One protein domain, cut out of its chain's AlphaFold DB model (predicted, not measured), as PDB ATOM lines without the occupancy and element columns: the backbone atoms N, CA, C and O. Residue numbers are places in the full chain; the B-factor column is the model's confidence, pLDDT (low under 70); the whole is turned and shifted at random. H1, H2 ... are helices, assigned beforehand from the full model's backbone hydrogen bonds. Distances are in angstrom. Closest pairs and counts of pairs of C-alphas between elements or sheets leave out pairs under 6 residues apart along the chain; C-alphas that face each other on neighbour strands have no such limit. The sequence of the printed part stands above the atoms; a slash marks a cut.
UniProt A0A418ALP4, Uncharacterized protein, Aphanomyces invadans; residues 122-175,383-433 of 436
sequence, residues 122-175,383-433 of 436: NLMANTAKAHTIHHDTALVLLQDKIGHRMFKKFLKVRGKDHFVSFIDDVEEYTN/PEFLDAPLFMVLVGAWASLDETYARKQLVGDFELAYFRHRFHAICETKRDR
ATOM      1  N   ASN A 122     -39.271  16.275 -46.589       75.31
ATOM      2  CA  ASN A 122     -40.258  17.318 -46.890       75.31
ATOM      3  C   ASN A 122     -41.465  16.790 -47.682       75.31
ATOM      4  O   ASN A 122     -42.515  17.424 -47.689       75.31
ATOM      5  N   LEU A 123     -41.311  15.643 -48.347       73.25
ATOM      6  CA  LEU A 123     -42.382  14.950 -49.063       73.25
ATOM      7  C   LEU A 123     -43.022  13.838 -48.210       73.25
ATOM      8  O   LEU A 123     -43.965  13.195 -48.660       73.25
ATOM      9  N   MET A 124     -42.521  13.628 -46.987       70.56
ATOM     10  CA  MET A 124     -43.046  12.722 -45.959       70.56
ATOM     11  C   MET A 124     -43.660  13.584 -44.863       70.56
ATOM     12  O   MET A 124     -43.084  13.807 -43.803       70.56
ATOM     13  N   ALA A 125     -44.780  14.207 -45.200       53.34
ATOM     14  CA  ALA A 125     -45.462  15.139 -44.322       53.34
ATOM     15  C   ALA A 125     -46.914  14.702 -44.179       53.34
ATOM     16  O   ALA A 125     -47.833  15.379 -44.633       53.34
ATOM     17  N   ASN A 126     -47.109  13.540 -43.556       57.81
ATOM     18  CA  ASN A 126     -48.407  13.158 -43.024       57.81
ATOM     19  C   ASN A 126     -48.349  12.870 -41.524       57.81
ATOM     20  O   ASN A 126     -49.345  12.401 -41.004       57.81
ATOM     21  N   THR A 127     -47.296  13.246 -40.789       52.75
ATOM     22  CA  THR A 127     -47.230  13.102 -39.317       52.75
ATOM     23  C   THR A 127     -48.484  13.605 -38.583       52.75
ATOM     24  O   THR A 127     -48.951  12.948 -37.659       52.75
ATOM     25  N   ALA A 128     -49.106  14.702 -39.041       49.81
ATOM     26  CA  ALA A 128     -50.374  15.213 -38.496       49.81
ATOM     27  C   ALA A 128     -51.609  14.334 -38.812       49.81
ATOM     28  O   ALA A 128     -52.604  14.381 -38.095       49.81
ATOM     29  N   LYS A 129     -51.549  13.530 -39.881       53.34
ATOM     30  CA  LYS A 129     -52.558  12.540 -40.297       53.34
ATOM     31  C   LYS A 129     -52.152  11.097 -39.979       53.34
ATOM     32  O   LYS A 129     -52.977  10.200 -40.133       53.34
ATOM     33  N   ALA A 130     -50.935  10.848 -39.504       53.66
ATOM     34  CA  ALA A 130     -50.414   9.519 -39.200       53.66
ATOM     35  C   ALA A 130     -51.280   8.818 -38.147       53.66
ATOM     36  O   ALA A 130     -51.507   7.621 -38.236       53.66
ATOM     37  N   HIS A 131     -51.843   9.585 -37.206       52.62
ATOM     38  CA  HIS A 131     -52.767   9.087 -36.180       52.62
ATOM     39  C   HIS A 131     -54.202   8.872 -36.705       52.62
ATOM     40  O   HIS A 131     -55.026   8.286 -36.013       52.62
ATOM     41  N   THR A 132     -54.517   9.360 -37.912       52.22
ATOM     42  CA  THR A 132     -55.837   9.223 -38.564       52.22
ATOM     43  C   THR A 132     -55.878   8.115 -39.617       52.22
ATOM     44  O   THR A 132     -56.959   7.695 -40.025       52.22
ATOM     45  N   ILE A 133     -54.716   7.629 -40.065       56.53
ATOM     46  CA  ILE A 133     -54.609   6.516 -41.007       56.53
ATOM     47  C   ILE A 133     -54.429   5.240 -40.185       56.53
ATOM     48  O   ILE A 133     -53.340   4.957 -39.697       56.53
ATOM     49  N   HIS A 134     -55.499   4.457 -40.042       57.44
ATOM     50  CA  HIS A 134     -55.421   3.111 -39.476       57.44
ATOM     51  C   HIS A 134     -54.724   2.176 -40.472       57.44
ATOM     52  O   HIS A 134     -55.373   1.491 -41.263       57.44
ATOM     53  N   HIS A 135     -53.392   2.182 -40.464       72.19
ATOM     54  CA  HIS A 135     -52.582   1.217 -41.194       72.19
ATOM     55  C   HIS A 135     -52.074   0.171 -40.206       72.19
ATOM     56  O   HIS A 135     -51.365   0.499 -39.260       72.19
ATOM     57  N   ASP A 136     -52.481  -1.082 -40.385       86.06
ATOM     58  CA  ASP A 136     -52.023  -2.168 -39.522       86.06
ATOM     59  C   ASP A 136     -50.574  -2.519 -39.875       86.06
ATOM     60  O   ASP A 136     -50.313  -3.300 -40.790       86.06
ATOM     61  N   THR A 137     -49.628  -1.915 -39.156       90.62
ATOM     62  CA  THR A 137     -48.183  -2.076 -39.355       90.62
ATOM     63  C   THR A 137     -47.766  -3.548 -39.384       90.62
ATOM     64  O   THR A 137     -46.952  -3.940 -40.220       90.62
ATOM     65  N   ALA A 138     -48.357  -4.389 -38.525       92.56
ATOM     66  CA  ALA A 138     -48.082  -5.823 -38.525       92.56
ATOM     67  C   ALA A 138     -48.533  -6.467 -39.839       92.56
ATOM     68  O   ALA A 138     -47.768  -7.202 -40.457       92.56
ATOM     69  N   LEU A 139     -49.745  -6.153 -40.303       91.56
ATOM     70  CA  LEU A 139     -50.270  -6.686 -41.559       91.56
ATOM     71  C   LEU A 139     -49.421  -6.260 -42.763       91.56
ATOM     72  O   LEU A 139     -49.135  -7.085 -43.626       91.56
ATOM     73  N   VAL A 140     -48.972  -5.005 -42.797       90.94
ATOM     74  CA  VAL A 140     -48.098  -4.500 -43.866       90.94
ATOM     75  C   VAL A 140     -46.768  -5.234 -43.870       90.94
ATOM     76  O   VAL A 140     -46.311  -5.645 -44.933       90.94
ATOM     77  N   LEU A 141     -46.164  -5.452 -42.694       92.81
ATOM     78  CA  LEU A 141     -44.954  -6.266 -42.594       92.81
ATOM     79  C   LEU A 141     -45.194  -7.664 -43.150       92.81
ATOM     80  O   LEU A 141     -44.351  -8.133 -43.895       92.81
ATOM     81  N   LEU A 142     -46.313  -8.316 -42.839       94.25
ATOM     82  CA  LEU A 142     -46.562  -9.684 -43.302       94.25
ATOM     83  C   LEU A 142     -46.914  -9.774 -44.799       94.25
ATOM     84  O   LEU A 142     -46.534 -10.732 -45.465       94.25
ATOM     85  N   GLN A 143     -47.606  -8.777 -45.354       91.00
ATOM     86  CA  GLN A 143     -48.003  -8.761 -46.769       91.00
ATOM     87  C   GLN A 143     -46.886  -8.268 -47.700       91.00
ATOM     88  O   GLN A 143     -46.830  -8.648 -48.874       91.00
ATOM     89  N   ASP A 144     -45.988  -7.418 -47.201       88.94
ATOM     90  CA  ASP A 144     -44.859  -6.926 -47.973       88.94
ATOM     91  C   ASP A 144     -43.746  -7.976 -48.070       88.94
ATOM     92  O   ASP A 144     -43.219  -8.446 -47.067       88.94
ATOM     93  N   LYS A 145     -43.290  -8.311 -49.282       81.88
ATOM     94  CA  LYS A 145     -42.259  -9.355 -49.464       81.88
ATOM     95  C   LYS A 145     -40.931  -9.035 -48.765       81.88
ATOM     96  O   LYS A 145     -40.215  -9.959 -48.368       81.88
ATOM     97  N   ILE A 146     -40.554  -7.756 -48.677       79.50
ATOM     98  CA  ILE A 146     -39.301  -7.322 -48.042       79.50
ATOM     99  C   ILE A 146     -39.523  -7.202 -46.530       79.50
ATOM    100  O   ILE A 146     -38.734  -7.758 -45.759       79.50
ATOM    101  N   GLY A 147     -40.626  -6.566 -46.123       83.81
ATOM    102  CA  GLY A 147     -41.090  -6.454 -44.743       83.81
ATOM    103  C   GLY A 147     -41.195  -7.812 -44.056       83.81
ATOM    104  O   GLY A 147     -40.575  -8.007 -43.013       83.81
ATOM    105  N   HIS A 148     -41.846  -8.787 -44.693       90.62
ATOM    106  CA  HIS A 148     -42.134 -10.107 -44.123       90.62
ATOM    107  C   HIS A 148     -40.849 -10.824 -43.775       90.62
ATOM    108  O   HIS A 148     -40.652 -11.332 -42.671       90.62
ATOM    109  N   ARG A 149     -39.903 -10.797 -44.715       79.31
ATOM    110  CA  ARG A 149     -38.603 -11.433 -44.540       79.31
ATOM    111  C   ARG A 149     -37.784 -10.761 -43.444       79.31
ATOM    112  O   ARG A 149     -37.156 -11.466 -42.653       79.31
ATOM    113  N   MET A 150     -37.750  -9.429 -43.412       78.00
ATOM    114  CA  MET A 150     -36.984  -8.686 -42.408       78.00
ATOM    115  C   MET A 150     -37.583  -8.853 -41.012       78.00
ATOM    116  O   MET A 150     -36.843  -9.107 -40.061       78.00
ATOM    117  N   PHE A 151     -38.907  -8.809 -40.898       88.81
ATOM    118  CA  PHE A 151     -39.613  -8.983 -39.637       88.81
ATOM    119  C   PHE A 151     -39.519 -10.423 -39.118       88.81
ATOM    120  O   PHE A 151     -39.103 -10.648 -37.983       88.81
ATOM    121  N   LYS A 152     -39.743 -11.433 -39.969       88.56
ATOM    122  CA  LYS A 152     -39.532 -12.847 -39.606       88.56
ATOM    123  C   LYS A 152     -38.101 -13.110 -39.136       88.56
ATOM    124  O   LYS A 152     -37.869 -13.860 -38.190       88.56
ATOM    125  N   LYS A 153     -37.117 -12.473 -39.768       77.81
ATOM    126  CA  LYS A 153     -35.708 -12.571 -39.374       77.81
ATOM    127  C   LYS A 153     -35.427 -11.904 -38.027       77.81
ATOM    128  O   LYS A 153     -34.702 -12.486 -37.222       77.81
ATOM    129  N   PHE A 154     -35.983 -10.718 -37.787       83.75
ATOM    130  CA  PHE A 154     -35.918 -10.059 -36.484       83.75
ATOM    131  C   PHE A 154     -36.435 -10.984 -35.377       83.75
ATOM    132  O   PHE A 154     -35.739 -11.233 -34.391       83.75
ATOM    133  N   LEU A 155     -37.602 -11.585 -35.604       89.50
ATOM    134  CA  LEU A 155     -38.210 -12.539 -34.684       89.50
ATOM    135  C   LEU A 155     -37.361 -13.799 -34.501       89.50
ATOM    136  O   LEU A 155     -37.249 -14.298 -33.385       89.50
ATOM    137  N   LYS A 156     -36.703 -14.292 -35.554       86.56
ATOM    138  CA  LYS A 156     -35.840 -15.482 -35.480       86.56
ATOM    139  C   LYS A 156     -34.674 -15.295 -34.517       86.56
ATOM    140  O   LYS A 156     -34.358 -16.204 -33.755       86.56
ATOM    141  N   VAL A 157     -34.054 -14.115 -34.512       79.25
ATOM    142  CA  VAL A 157     -32.982 -13.785 -33.552       79.25
ATOM    143  C   VAL A 157     -33.506 -13.795 -32.111       79.25
ATOM    144  O   VAL A 157     -32.758 -14.106 -31.190       79.25
ATOM    145  N   ARG A 158     -34.798 -13.514 -31.922       86.31
ATOM    146  CA  ARG A 158     -35.500 -13.533 -30.630       86.31
ATOM    147  C   ARG A 158     -36.163 -14.883 -30.315       86.31
ATOM    148  O   ARG A 158     -36.821 -14.999 -29.289       86.31
ATOM    149  N   GLY A 159     -36.025 -15.892 -31.182       86.44
ATOM    150  CA  GLY A 159     -36.682 -17.199 -31.035       86.44
ATOM    151  C   GLY A 159     -38.205 -17.188 -31.248       86.44
ATOM    152  O   GLY A 159     -38.888 -18.124 -30.838       86.44
ATOM    153  N   LYS A 160     -38.754 -16.142 -31.877       93.88
ATOM    154  CA  LYS A 160     -40.199 -15.900 -32.049       93.88
ATOM    155  C   LYS A 160     -40.685 -15.985 -33.505       93.88
ATOM    156  O   LYS A 160     -41.815 -15.625 -33.811       93.88
ATOM    157  N   ASP A 161     -39.865 -16.479 -34.434       91.88
ATOM    158  CA  ASP A 161     -40.231 -16.610 -35.858       91.88
ATOM    159  C   ASP A 161     -41.325 -17.652 -36.132       91.88
ATOM    160  O   ASP A 161     -41.919 -17.674 -37.216       91.88
ATOM    161  N   HIS A 162     -41.625 -18.496 -35.144       95.88
ATOM    162  CA  HIS A 162     -42.729 -19.446 -35.188       95.88
ATOM    163  C   HIS A 162     -44.104 -18.758 -35.255       95.88
ATOM    164  O   HIS A 162     -45.005 -19.329 -35.857       95.88
ATOM    165  N   PHE A 163     -44.259 -17.520 -34.760       97.44
ATOM    166  CA  PHE A 163     -45.501 -16.739 -34.906       97.44
ATOM    167  C   PHE A 163     -45.834 -16.456 -36.370       97.44
ATOM    168  O   PHE A 163     -46.936 -16.734 -36.834       97.44
ATOM    169  N   VAL A 164     -44.850 -15.958 -37.118       95.75
ATOM    170  CA  VAL A 164     -45.008 -15.672 -38.548       95.75
ATOM    171  C   VAL A 164     -45.116 -16.966 -39.347       95.75
ATOM    172  O   VAL A 164     -45.946 -17.067 -40.238       95.75
ATOM    173  N   SER A 165     -44.331 -17.988 -38.993       96.25
ATOM    174  CA  SER A 165     -44.400 -19.293 -39.667       96.25
ATOM    175  C   SER A 165     -45.751 -19.990 -39.479       96.25
ATOM    176  O   SER A 165     -46.202 -20.684 -40.380       96.25
ATOM    177  N   PHE A 166     -46.405 -19.801 -38.331       97.44
ATOM    178  CA  PHE A 166     -47.770 -20.270 -38.117       97.44
ATOM    179  C   PHE A 166     -48.760 -19.566 -39.050       97.44
ATOM    180  O   PHE A 166     -49.564 -20.243 -39.683       97.44
ATOM    181  N   ILE A 167     -48.682 -18.236 -39.172       96.56
ATOM    182  CA  ILE A 167     -49.548 -17.470 -40.082       96.56
ATOM    183  C   ILE A 167     -49.326 -17.910 -41.538       96.56
ATOM    184  O   ILE A 167     -50.309 -18.155 -42.232       96.56
ATOM    185  N   ASP A 168     -48.068 -18.093 -41.962       93.88
ATOM    186  CA  ASP A 168     -47.710 -18.601 -43.298       93.88
ATOM    187  C   ASP A 168     -48.363 -19.976 -43.571       93.88
ATOM    188  O   ASP A 168     -49.025 -20.173 -44.592       93.88
ATOM    189  N   ASP A 169     -48.211 -20.928 -42.639       93.56
ATOM    190  CA  ASP A 169     -48.752 -22.287 -42.777       93.56
ATOM    191  C   ASP A 169     -50.300 -22.283 -42.776       93.56
ATOM    192  O   ASP A 169     -50.931 -23.093 -43.463       93.56
ATOM    193  N   VAL A 170     -50.933 -21.370 -42.025       91.88
ATOM    194  CA  VAL A 170     -52.395 -21.186 -42.033       91.88
ATOM    195  C   VAL A 170     -52.868 -20.569 -43.348       91.88
ATOM    196  O   VAL A 170     -53.868 -21.029 -43.895       91.88
ATOM    197  N   GLU A 171     -52.166 -19.574 -43.890       90.38
ATOM    198  CA  GLU A 171     -52.494 -18.992 -45.193       90.38
ATOM    199  C   GLU A 171     -52.430 -20.064 -46.293       90.38
ATOM    200  O   GLU A 171     -53.392 -20.229 -47.048       90.38
ATOM    201  N   GLU A 172     -51.365 -20.871 -46.324       87.56
ATOM    202  CA  GLU A 172     -51.255 -22.015 -47.237       87.56
ATOM    203  C   GLU A 172     -52.435 -22.981 -47.069       87.56
ATOM    204  O   GLU A 172     -53.087 -23.341 -48.051       87.56
ATOM    205  N   TYR A 173     -52.769 -23.342 -45.826       84.56
ATOM    206  CA  TYR A 173     -53.914 -24.194 -45.508       84.56
ATOM    207  C   TYR A 173     -55.245 -23.624 -46.024       84.56
ATOM    208  O   TYR A 173     -56.026 -24.349 -46.646       84.56
ATOM    209  N   THR A 174     -55.506 -22.330 -45.820       82.44
ATOM    210  CA  THR A 174     -56.742 -21.673 -46.285       82.44
ATOM    211  C   THR A 174     -56.833 -21.585 -47.809       82.44
ATOM    212  O   THR A 174     -57.935 -21.646 -48.373       82.44
ATOM    213  N   ASN A 175     -55.681 -21.514 -48.478       79.81
ATOM    214  CA  ASN A 175     -55.557 -21.447 -49.929       79.81
ATOM    215  C   ASN A 175     -55.615 -22.819 -50.616       79.81
ATOM    216  O   ASN A 175     -55.731 -22.875 -51.842       79.81
ATOM    217  N   PRO A 383     -43.474  -2.984 -32.193       92.69
ATOM    218  CA  PRO A 383     -42.801  -1.832 -31.588       92.69
ATOM    219  C   PRO A 383     -41.293  -2.061 -31.420       92.69
ATOM    220  O   PRO A 383     -40.479  -1.237 -31.838       92.69
ATOM    221  N   GLU A 384     -40.916  -3.240 -30.926       88.56
ATOM    222  CA  GLU A 384     -39.520  -3.654 -30.765       88.56
ATOM    223  C   GLU A 384     -38.766  -3.726 -32.104       88.56
ATOM    224  O   GLU A 384     -37.585  -3.379 -32.182       88.56
ATOM    225  N   PHE A 385     -39.430  -4.173 -33.174       89.25
ATOM    226  CA  PHE A 385     -38.848  -4.173 -34.515       89.25
ATOM    227  C   PHE A 385     -38.631  -2.754 -35.039       89.25
ATOM    228  O   PHE A 385     -37.568  -2.472 -35.593       89.25
ATOM    229  N   LEU A 386     -39.609  -1.866 -34.852       87.25
ATOM    230  CA  LEU A 386     -39.541  -0.474 -35.291       87.25
ATOM    231  C   LEU A 386     -38.414   0.299 -34.604       87.25
ATOM    232  O   LEU A 386     -37.795   1.155 -35.232       87.25
ATOM    233  N   ASP A 387     -38.098  -0.024 -33.353       81.81
ATOM    234  CA  ASP A 387     -36.973   0.574 -32.625       81.81
ATOM    235  C   ASP A 387     -35.625  -0.105 -32.932       81.81
ATOM    236  O   ASP A 387     -34.558   0.432 -32.622       81.81
ATOM    237  N   ALA A 388     -35.625  -1.261 -33.600       78.88
ATOM    238  CA  ALA A 388     -34.397  -1.954 -33.964       78.88
ATOM    239  C   ALA A 388     -33.695  -1.290 -35.169       78.88
ATOM    240  O   ALA A 388     -34.346  -0.909 -36.140       78.88
ATOM    241  N   PRO A 389     -32.345  -1.271 -35.225       73.25
ATOM    242  CA  PRO A 389     -31.609  -0.768 -36.394       73.25
ATOM    243  C   PRO A 389     -31.950  -1.482 -37.711       73.25
ATOM    244  O   PRO A 389     -31.762  -0.928 -38.791       73.25
ATOM    245  N   LEU A 390     -32.450  -2.721 -37.629       77.19
ATOM    246  CA  LEU A 390     -32.879  -3.500 -38.789       77.19
ATOM    247  C   LEU A 390     -34.053  -2.837 -39.528       77.19
ATOM    248  O   LEU A 390     -34.174  -3.008 -40.739       77.19
ATOM    249  N   PHE A 391     -34.864  -2.031 -38.840       83.88
ATOM    250  CA  PHE A 391     -35.909  -1.238 -39.473       83.88
ATOM    251  C   PHE A 391     -35.335  -0.236 -40.490       83.88
ATOM    252  O   PHE A 391     -35.820  -0.153 -41.613       83.88
ATOM    253  N   MET A 392     -34.226   0.444 -40.180       81.44
ATOM    254  CA  MET A 392     -33.590   1.365 -41.137       81.44
ATOM    255  C   MET A 392     -32.993   0.647 -42.354       81.44
ATOM    256  O   MET A 392     -32.940   1.215 -43.444       81.44
ATOM    257  N   VAL A 393     -32.601  -0.619 -42.201       77.19
ATOM    258  CA  VAL A 393     -32.189  -1.468 -43.330       77.19
ATOM    259  C   VAL A 393     -33.389  -1.816 -44.217       77.19
ATOM    260  O   VAL A 393     -33.253  -1.805 -45.439       77.19
ATOM    261  N   LEU A 394     -34.566  -2.079 -43.633       82.31
ATOM    262  CA  LEU A 394     -35.815  -2.270 -44.382       82.31
ATOM    263  C   LEU A 394     -36.168  -1.013 -45.192       82.31
ATOM    264  O   LEU A 394     -36.415  -1.115 -46.391       82.31
ATOM    265  N   VAL A 395     -36.111   0.168 -44.569       86.81
ATOM    266  CA  VAL A 395     -36.379   1.442 -45.256       86.81
ATOM    267  C   VAL A 395     -35.387   1.682 -46.397       86.81
ATOM    268  O   VAL A 395     -35.791   2.059 -47.494       86.81
ATOM    269  N   GLY A 396     -34.098   1.404 -46.177       79.56
ATOM    270  CA  GLY A 396     -33.073   1.500 -47.217       79.56
ATOM    271  C   GLY A 396     -33.309   0.531 -48.376       79.56
ATOM    272  O   GLY A 396     -33.119   0.898 -49.536       79.56
ATOM    273  N   ALA A 397     -33.782  -0.683 -48.085       75.25
ATOM    274  CA  ALA A 397     -34.144  -1.667 -49.102       75.25
ATOM    275  C   ALA A 397     -35.362  -1.223 -49.925       75.25
ATOM    276  O   ALA A 397     -35.334  -1.331 -51.149       75.25
ATOM    277  N   TRP A 398     -36.400  -0.675 -49.285       84.19
ATOM    278  CA  TRP A 398     -37.534  -0.085 -50.000       84.19
ATOM    279  C   TRP A 398     -37.096   1.089 -50.882       84.19
ATOM    280  O   TRP A 398     -37.473   1.138 -52.049       84.19
ATOM    281  N   ALA A 399     -36.265   1.995 -50.356       83.00
ATOM    282  CA  ALA A 399     -35.780   3.167 -51.088       83.00
ATOM    283  C   ALA A 399     -34.883   2.798 -52.277       83.00
ATOM    284  O   ALA A 399     -34.898   3.486 -53.292       83.00
ATOM    285  N   SER A 400     -34.120   1.709 -52.157       71.56
ATOM    286  CA  SER A 400     -33.278   1.199 -53.245       71.56
ATOM    287  C   SER A 400     -34.104   0.581 -54.376       71.56
ATOM    288  O   SER A 400     -33.666   0.610 -55.518       71.56
ATOM    289  N   LEU A 401     -35.289   0.038 -54.069       71.31
ATOM    290  CA  LEU A 401     -36.201  -0.487 -55.083       71.31
ATOM    291  C   LEU A 401     -36.909   0.646 -55.835       71.31
ATOM    292  O   LEU A 401     -36.903   0.677 -57.061       71.31
ATOM    293  N   ASP A 402     -37.550   1.546 -55.090       76.00
ATOM    294  CA  ASP A 402     -38.184   2.756 -55.608       76.00
ATOM    295  C   ASP A 402     -38.461   3.721 -54.445       76.00
ATOM    296  O   ASP A 402     -39.114   3.380 -53.454       76.00
ATOM    297  N   GLU A 403     -38.005   4.964 -54.585       82.81
ATOM    298  CA  GLU A 403     -38.211   6.021 -53.596       82.81
ATOM    299  C   GLU A 403     -39.703   6.283 -53.341       82.81
ATOM    300  O   GLU A 403     -40.130   6.529 -52.210       82.81
ATOM    301  N   THR A 404     -40.528   6.234 -54.389       82.12
ATOM    302  CA  THR A 404     -41.964   6.510 -54.261       82.12
ATOM    303  C   THR A 404     -42.677   5.393 -53.514       82.12
ATOM    304  O   THR A 404     -43.519   5.666 -52.657       82.12
ATOM    305  N   TYR A 405     -42.319   4.144 -53.784       81.69
ATOM    306  CA  TYR A 405     -42.760   2.985 -53.027       81.69
ATOM    307  C   TYR A 405     -42.338   3.070 -51.555       81.69
ATOM    308  O   TYR A 405     -43.201   2.944 -50.689       81.69
ATOM    309  N   ALA A 406     -41.078   3.398 -51.250       84.31
ATOM    310  CA  ALA A 406     -40.624   3.575 -49.868       84.31
ATOM    311  C   ALA A 406     -41.445   4.629 -49.111       84.31
ATOM    312  O   ALA A 406     -41.892   4.392 -47.991       84.31
ATOM    313  N   ARG A 407     -41.721   5.769 -49.752       85.50
ATOM    314  CA  ARG A 407     -42.568   6.826 -49.178       85.50
ATOM    315  C   ARG A 407     -44.004   6.388 -48.930       85.50
ATOM    316  O   ARG A 407     -44.590   6.803 -47.940       85.50
ATOM    317  N   LYS A 408     -44.573   5.562 -49.810       83.88
ATOM    318  CA  LYS A 408     -45.927   5.016 -49.626       83.88
ATOM    319  C   LYS A 408     -46.010   4.049 -48.447       83.88
ATOM    320  O   LYS A 408     -47.062   3.985 -47.826       83.88
ATOM    321  N   GLN A 409     -44.930   3.323 -48.150       85.81
ATOM    322  CA  GLN A 409     -44.871   2.417 -46.999       85.81
ATOM    323  C   GLN A 409     -44.627   3.161 -45.677       85.81
ATOM    324  O   GLN A 409     -45.113   2.741 -44.630       85.81
ATOM    325  N   LEU A 410     -43.894   4.278 -45.710       86.75
ATOM    326  CA  LEU A 410     -43.615   5.118 -44.540       86.75
ATOM    327  C   LEU A 410     -44.829   5.973 -44.148       86.75
ATOM    328  O   LEU A 410     -44.852   7.185 -44.349       86.75
ATOM    329  N   VAL A 411     -45.833   5.328 -43.562       82.50
ATOM    330  CA  VAL A 411     -47.051   5.960 -43.038       82.50
ATOM    331  C   VAL A 411     -47.317   5.443 -41.624       82.50
ATOM    332  O   VAL A 411     -46.982   4.301 -41.304       82.50
ATOM    333  N   GLY A 412     -47.913   6.269 -40.760       82.81
ATOM    334  CA  GLY A 412     -48.300   5.841 -39.413       82.81
ATOM    335  C   GLY A 412     -47.080   5.540 -38.539       82.81
ATOM    336  O   GLY A 412     -46.154   6.350 -38.449       82.81
ATOM    337  N   ASP A 413     -47.053   4.360 -37.918       84.38
ATOM    338  CA  ASP A 413     -45.972   3.964 -37.006       84.38
ATOM    339  C   ASP A 413     -44.613   3.834 -37.706       84.38
ATOM    340  O   ASP A 413     -43.583   4.154 -37.109       84.38
ATOM    341  N   PHE A 414     -44.594   3.425 -38.982       88.31
ATOM    342  CA  PHE A 414     -43.363   3.369 -39.773       88.31
ATOM    343  C   PHE A 414     -42.748   4.754 -39.976       88.31
ATOM    344  O   PHE A 414     -41.536   4.914 -39.838       88.31
ATOM    345  N   GLU A 415     -43.578   5.757 -40.275       85.25
ATOM    346  CA  GLU A 415     -43.143   7.148 -40.441       85.25
ATOM    347  C   GLU A 415     -42.537   7.677 -39.132       85.25
ATOM    348  O   GLU A 415     -41.427   8.216 -39.122       85.25
ATOM    349  N   LEU A 416     -43.226   7.455 -38.005       81.56
ATOM    350  CA  LEU A 416     -42.755   7.869 -36.681       81.56
ATOM    351  C   LEU A 416     -41.429   7.198 -36.311       81.56
ATOM    352  O   LEU A 416     -40.501   7.879 -35.870       81.56
ATOM    353  N   ALA A 417     -41.322   5.882 -36.498       84.62
ATOM    354  CA  ALA A 417     -40.096   5.134 -36.234       84.62
ATOM    355  C   ALA A 417     -38.934   5.641 -37.090       84.62
ATOM    356  O   ALA A 417     -37.839   5.891 -36.585       84.62
ATOM    357  N   TYR A 418     -39.189   5.882 -38.374       86.31
ATOM    358  CA  TYR A 418     -38.188   6.380 -39.305       86.31
ATOM    359  C   TYR A 418     -37.633   7.742 -38.878       86.31
ATOM    360  O   TYR A 418     -36.412   7.921 -38.822       86.31
ATOM    361  N   PHE A 419     -38.500   8.678 -38.481       81.44
ATOM    362  CA  PHE A 419     -38.052   9.969 -37.966       81.44
ATOM    363  C   PHE A 419     -37.283   9.853 -36.644       81.44
ATOM    364  O   PHE A 419     -36.296  10.574 -36.479       81.44
ATOM    365  N   ARG A 420     -37.657   8.933 -35.737       80.75
ATOM    366  CA  ARG A 420     -36.889   8.674 -34.500       80.75
ATOM    367  C   ARG A 420     -35.454   8.249 -34.812       80.75
ATOM    368  O   ARG A 420     -34.512   8.874 -34.322       80.75
ATOM    369  N   HIS A 421     -35.281   7.239 -35.667       78.25
ATOM    370  CA  HIS A 421     -33.957   6.747 -36.074       78.25
ATOM    371  C   HIS A 421     -33.135   7.821 -36.784       78.25
ATOM    372  O   HIS A 421     -31.959   8.024 -36.476       78.25
ATOM    373  N   ARG A 422     -33.759   8.554 -37.709       77.19
ATOM    374  CA  ARG A 422     -33.101   9.616 -38.475       77.19
ATOM    375  C   ARG A 422     -32.652  10.774 -37.580       77.19
ATOM    376  O   ARG A 422     -31.536  11.266 -37.740       77.19
ATOM    377  N   PHE A 423     -33.480  11.188 -36.620       70.06
ATOM    378  CA  PHE A 423     -33.118  12.212 -35.638       70.06
ATOM    379  C   PHE A 423     -31.935  11.768 -34.771       70.06
ATOM    380  O   PHE A 423     -30.969  12.518 -34.633       70.06
ATOM    381  N   HIS A 424     -31.965  10.532 -34.261       67.69
ATOM    382  CA  HIS A 424     -30.871   9.970 -33.466       67.69
ATOM    383  C   HIS A 424     -29.540   9.980 -34.233       67.69
ATOM    384  O   HIS A 424     -28.545  10.506 -33.733       67.69
ATOM    385  N   ALA A 425     -29.539   9.509 -35.483       66.06
ATOM    386  CA  ALA A 425     -28.352   9.505 -36.338       66.06
ATOM    387  C   ALA A 425     -27.790  10.924 -36.590       66.06
ATOM    388  O   ALA A 425     -26.574  11.140 -36.594       66.06
ATOM    389  N   ILE A 426     -28.657  11.929 -36.763       66.38
ATOM    390  CA  ILE A 426     -28.245  13.338 -36.924       66.38
ATOM    391  C   ILE A 426     -27.638  13.898 -35.626       66.38
ATOM    392  O   ILE A 426     -26.695  14.689 -35.668       66.38
ATOM    393  N   CYS A 427     -28.163  13.517 -34.463       61.47
ATOM    394  CA  CYS A 427     -27.622  13.941 -33.171       61.47
ATOM    395  C   CYS A 427     -26.242  13.330 -32.889       61.47
ATOM    396  O   CYS A 427     -25.348  14.050 -32.445       61.47
ATOM    397  N   GLU A 428     -26.045  12.044 -33.185       59.97
ATOM    398  CA  GLU A 428     -24.751  11.367 -33.024       59.97
ATOM    399  C   GLU A 428     -23.675  11.984 -33.929       59.97
ATOM    400  O   GLU A 428     -22.616  12.388 -33.453       59.97
ATOM    401  N   THR A 429     -23.988  12.206 -35.208       60.88
ATOM    402  CA  THR A 429     -23.053  12.833 -36.165       60.88
ATOM    403  C   THR A 429     -22.667  14.274 -35.810       60.88
ATOM    404  O   THR A 429     -21.589  14.734 -36.189       60.88
ATOM    405  N   LYS A 430     -23.509  15.011 -35.073       58.06
ATOM    406  CA  LYS A 430     -23.166  16.343 -34.538       58.06
ATOM    407  C   LYS A 430     -22.260  16.276 -33.308       58.06
ATOM    408  O   LYS A 430     -21.514  17.224 -33.076       58.06
ATOM    409  N   ARG A 431     -22.325  15.193 -32.529       53.59
ATOM    410  CA  ARG A 431     -21.523  14.985 -31.315       53.59
ATOM    411  C   ARG A 431     -20.082  14.573 -31.630       53.59
ATOM    412  O   ARG A 431     -19.186  14.960 -30.888       53.59
ATOM    413  N   ASP A 432     -19.878  13.870 -32.742       48.81
ATOM    414  CA  ASP A 432     -18.564  13.398 -33.206       48.81
ATOM    415  C   ASP A 432     -17.774  14.442 -34.019       48.81
ATOM    416  O   ASP A 432     -16.632  14.195 -34.412       48.81
ATOM    417  N   ARG A 433     -18.338  15.634 -34.270       47.81
ATOM    418  CA  ARG A 433     -17.563  16.737 -34.854       47.81
ATOM    419  C   ARG A 433     -16.598  17.287 -33.795       47.81
ATOM    420  O   ARG A 433     -17.071  17.687 -32.728       47.81
TER     421      ARG A 433
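This is residues 122 to 175 and 383 to 433 of the 436 residues of an uncharacterized protein of Aphanomyces invadans (UniProt A0A418ALP4). The longest helix, H8, crosses H6 near one end of an elongated body, and H6 runs side by side with H3 in its middle, the two running opposite ways; beyond H3 comes H4. Residues 423 to 433 and residues 169 to 175 stick out as two arms, while the short helices H1, H2, H5 and H7 fill in round the longer ones. The printed part has 105 residues with eight named helices, H1 to H8 in order along the chain, and no named strand: the class is all helix. It is only just compact, close to loose, with a radius of gyration of the C-alphas of 15.3 A, and it spans 53 by 30 by 25 A.

H8 is residues 413 to 431, 27.4 A from first to last C-alpha, and ends with C-alpha 431 at (-21.523, 14.985, -31.315). H6 is residues 389 to 401, 19.2 A long, and H3 is residues 145 to 157, 18.9 A long. H4, residues 162 to 175, is 19.6 A long and ends with C-alpha 175 at (-55.557, -21.447, -49.929). The shorter helices are H1, residues 127 to 130, beginning with C-alpha 127 at (-47.230, 13.102, -39.317); H2, residues 137 to 143; H5, residues 383 to 387; and H7, residues 403 to 409.

H8 touches H6 with residues 418 to 421 alone, about perpendicular at 74 degrees; the closest C-alphas, those of Met 392 and Tyr 418, are 7.0 A apart. H8 also touches H5, closest at the C-alphas of Leu 386 and Ala 417, 5.7 A, and H1, at those of Thr 127 and Glu 415, 7.3 A. H6 touches H3 at a shallow tilt of 19 degrees, opposite ways, with the C-alphas of Gly 147 and Leu 394 closest at 6.7 A. H7 touches H6 at a steep tilt of 50 degrees, the C-alphas of Trp 398 and Ala 406 being closest at 4.8 A. H2 and H3 touch only at the corner, closest at the C-alphas of Leu 141 and Gly 147, 4.4 A. H4 is close to H3 but not clearly touching, with the C-alphas of Lys 152 and Val 164 closest at 6.3 A; H4 and H8 are apart. Every O i to N i+4 pair is within hydrogen-bond range in H2, H4, H5, H7 and H8, and 8 of 9 are in H3 and in H6; H1 is too short for such a pair, and its 1 O i to N i+3 pair is within range.

The two C-alphas farthest apart, those of Thr 174 and Arg 433, are 56.0 A apart. Residues 176 to 382 are not printed, and C-alphas 175 and 383 are 29.7 A apart across this cut. Of the links that are printed whole, H1 to H2 is short, the others are tight, and none is long. The mean pLDDT of the printed part is 79.3, and it is under 70 in residues 125 to 134 and 424 to 433.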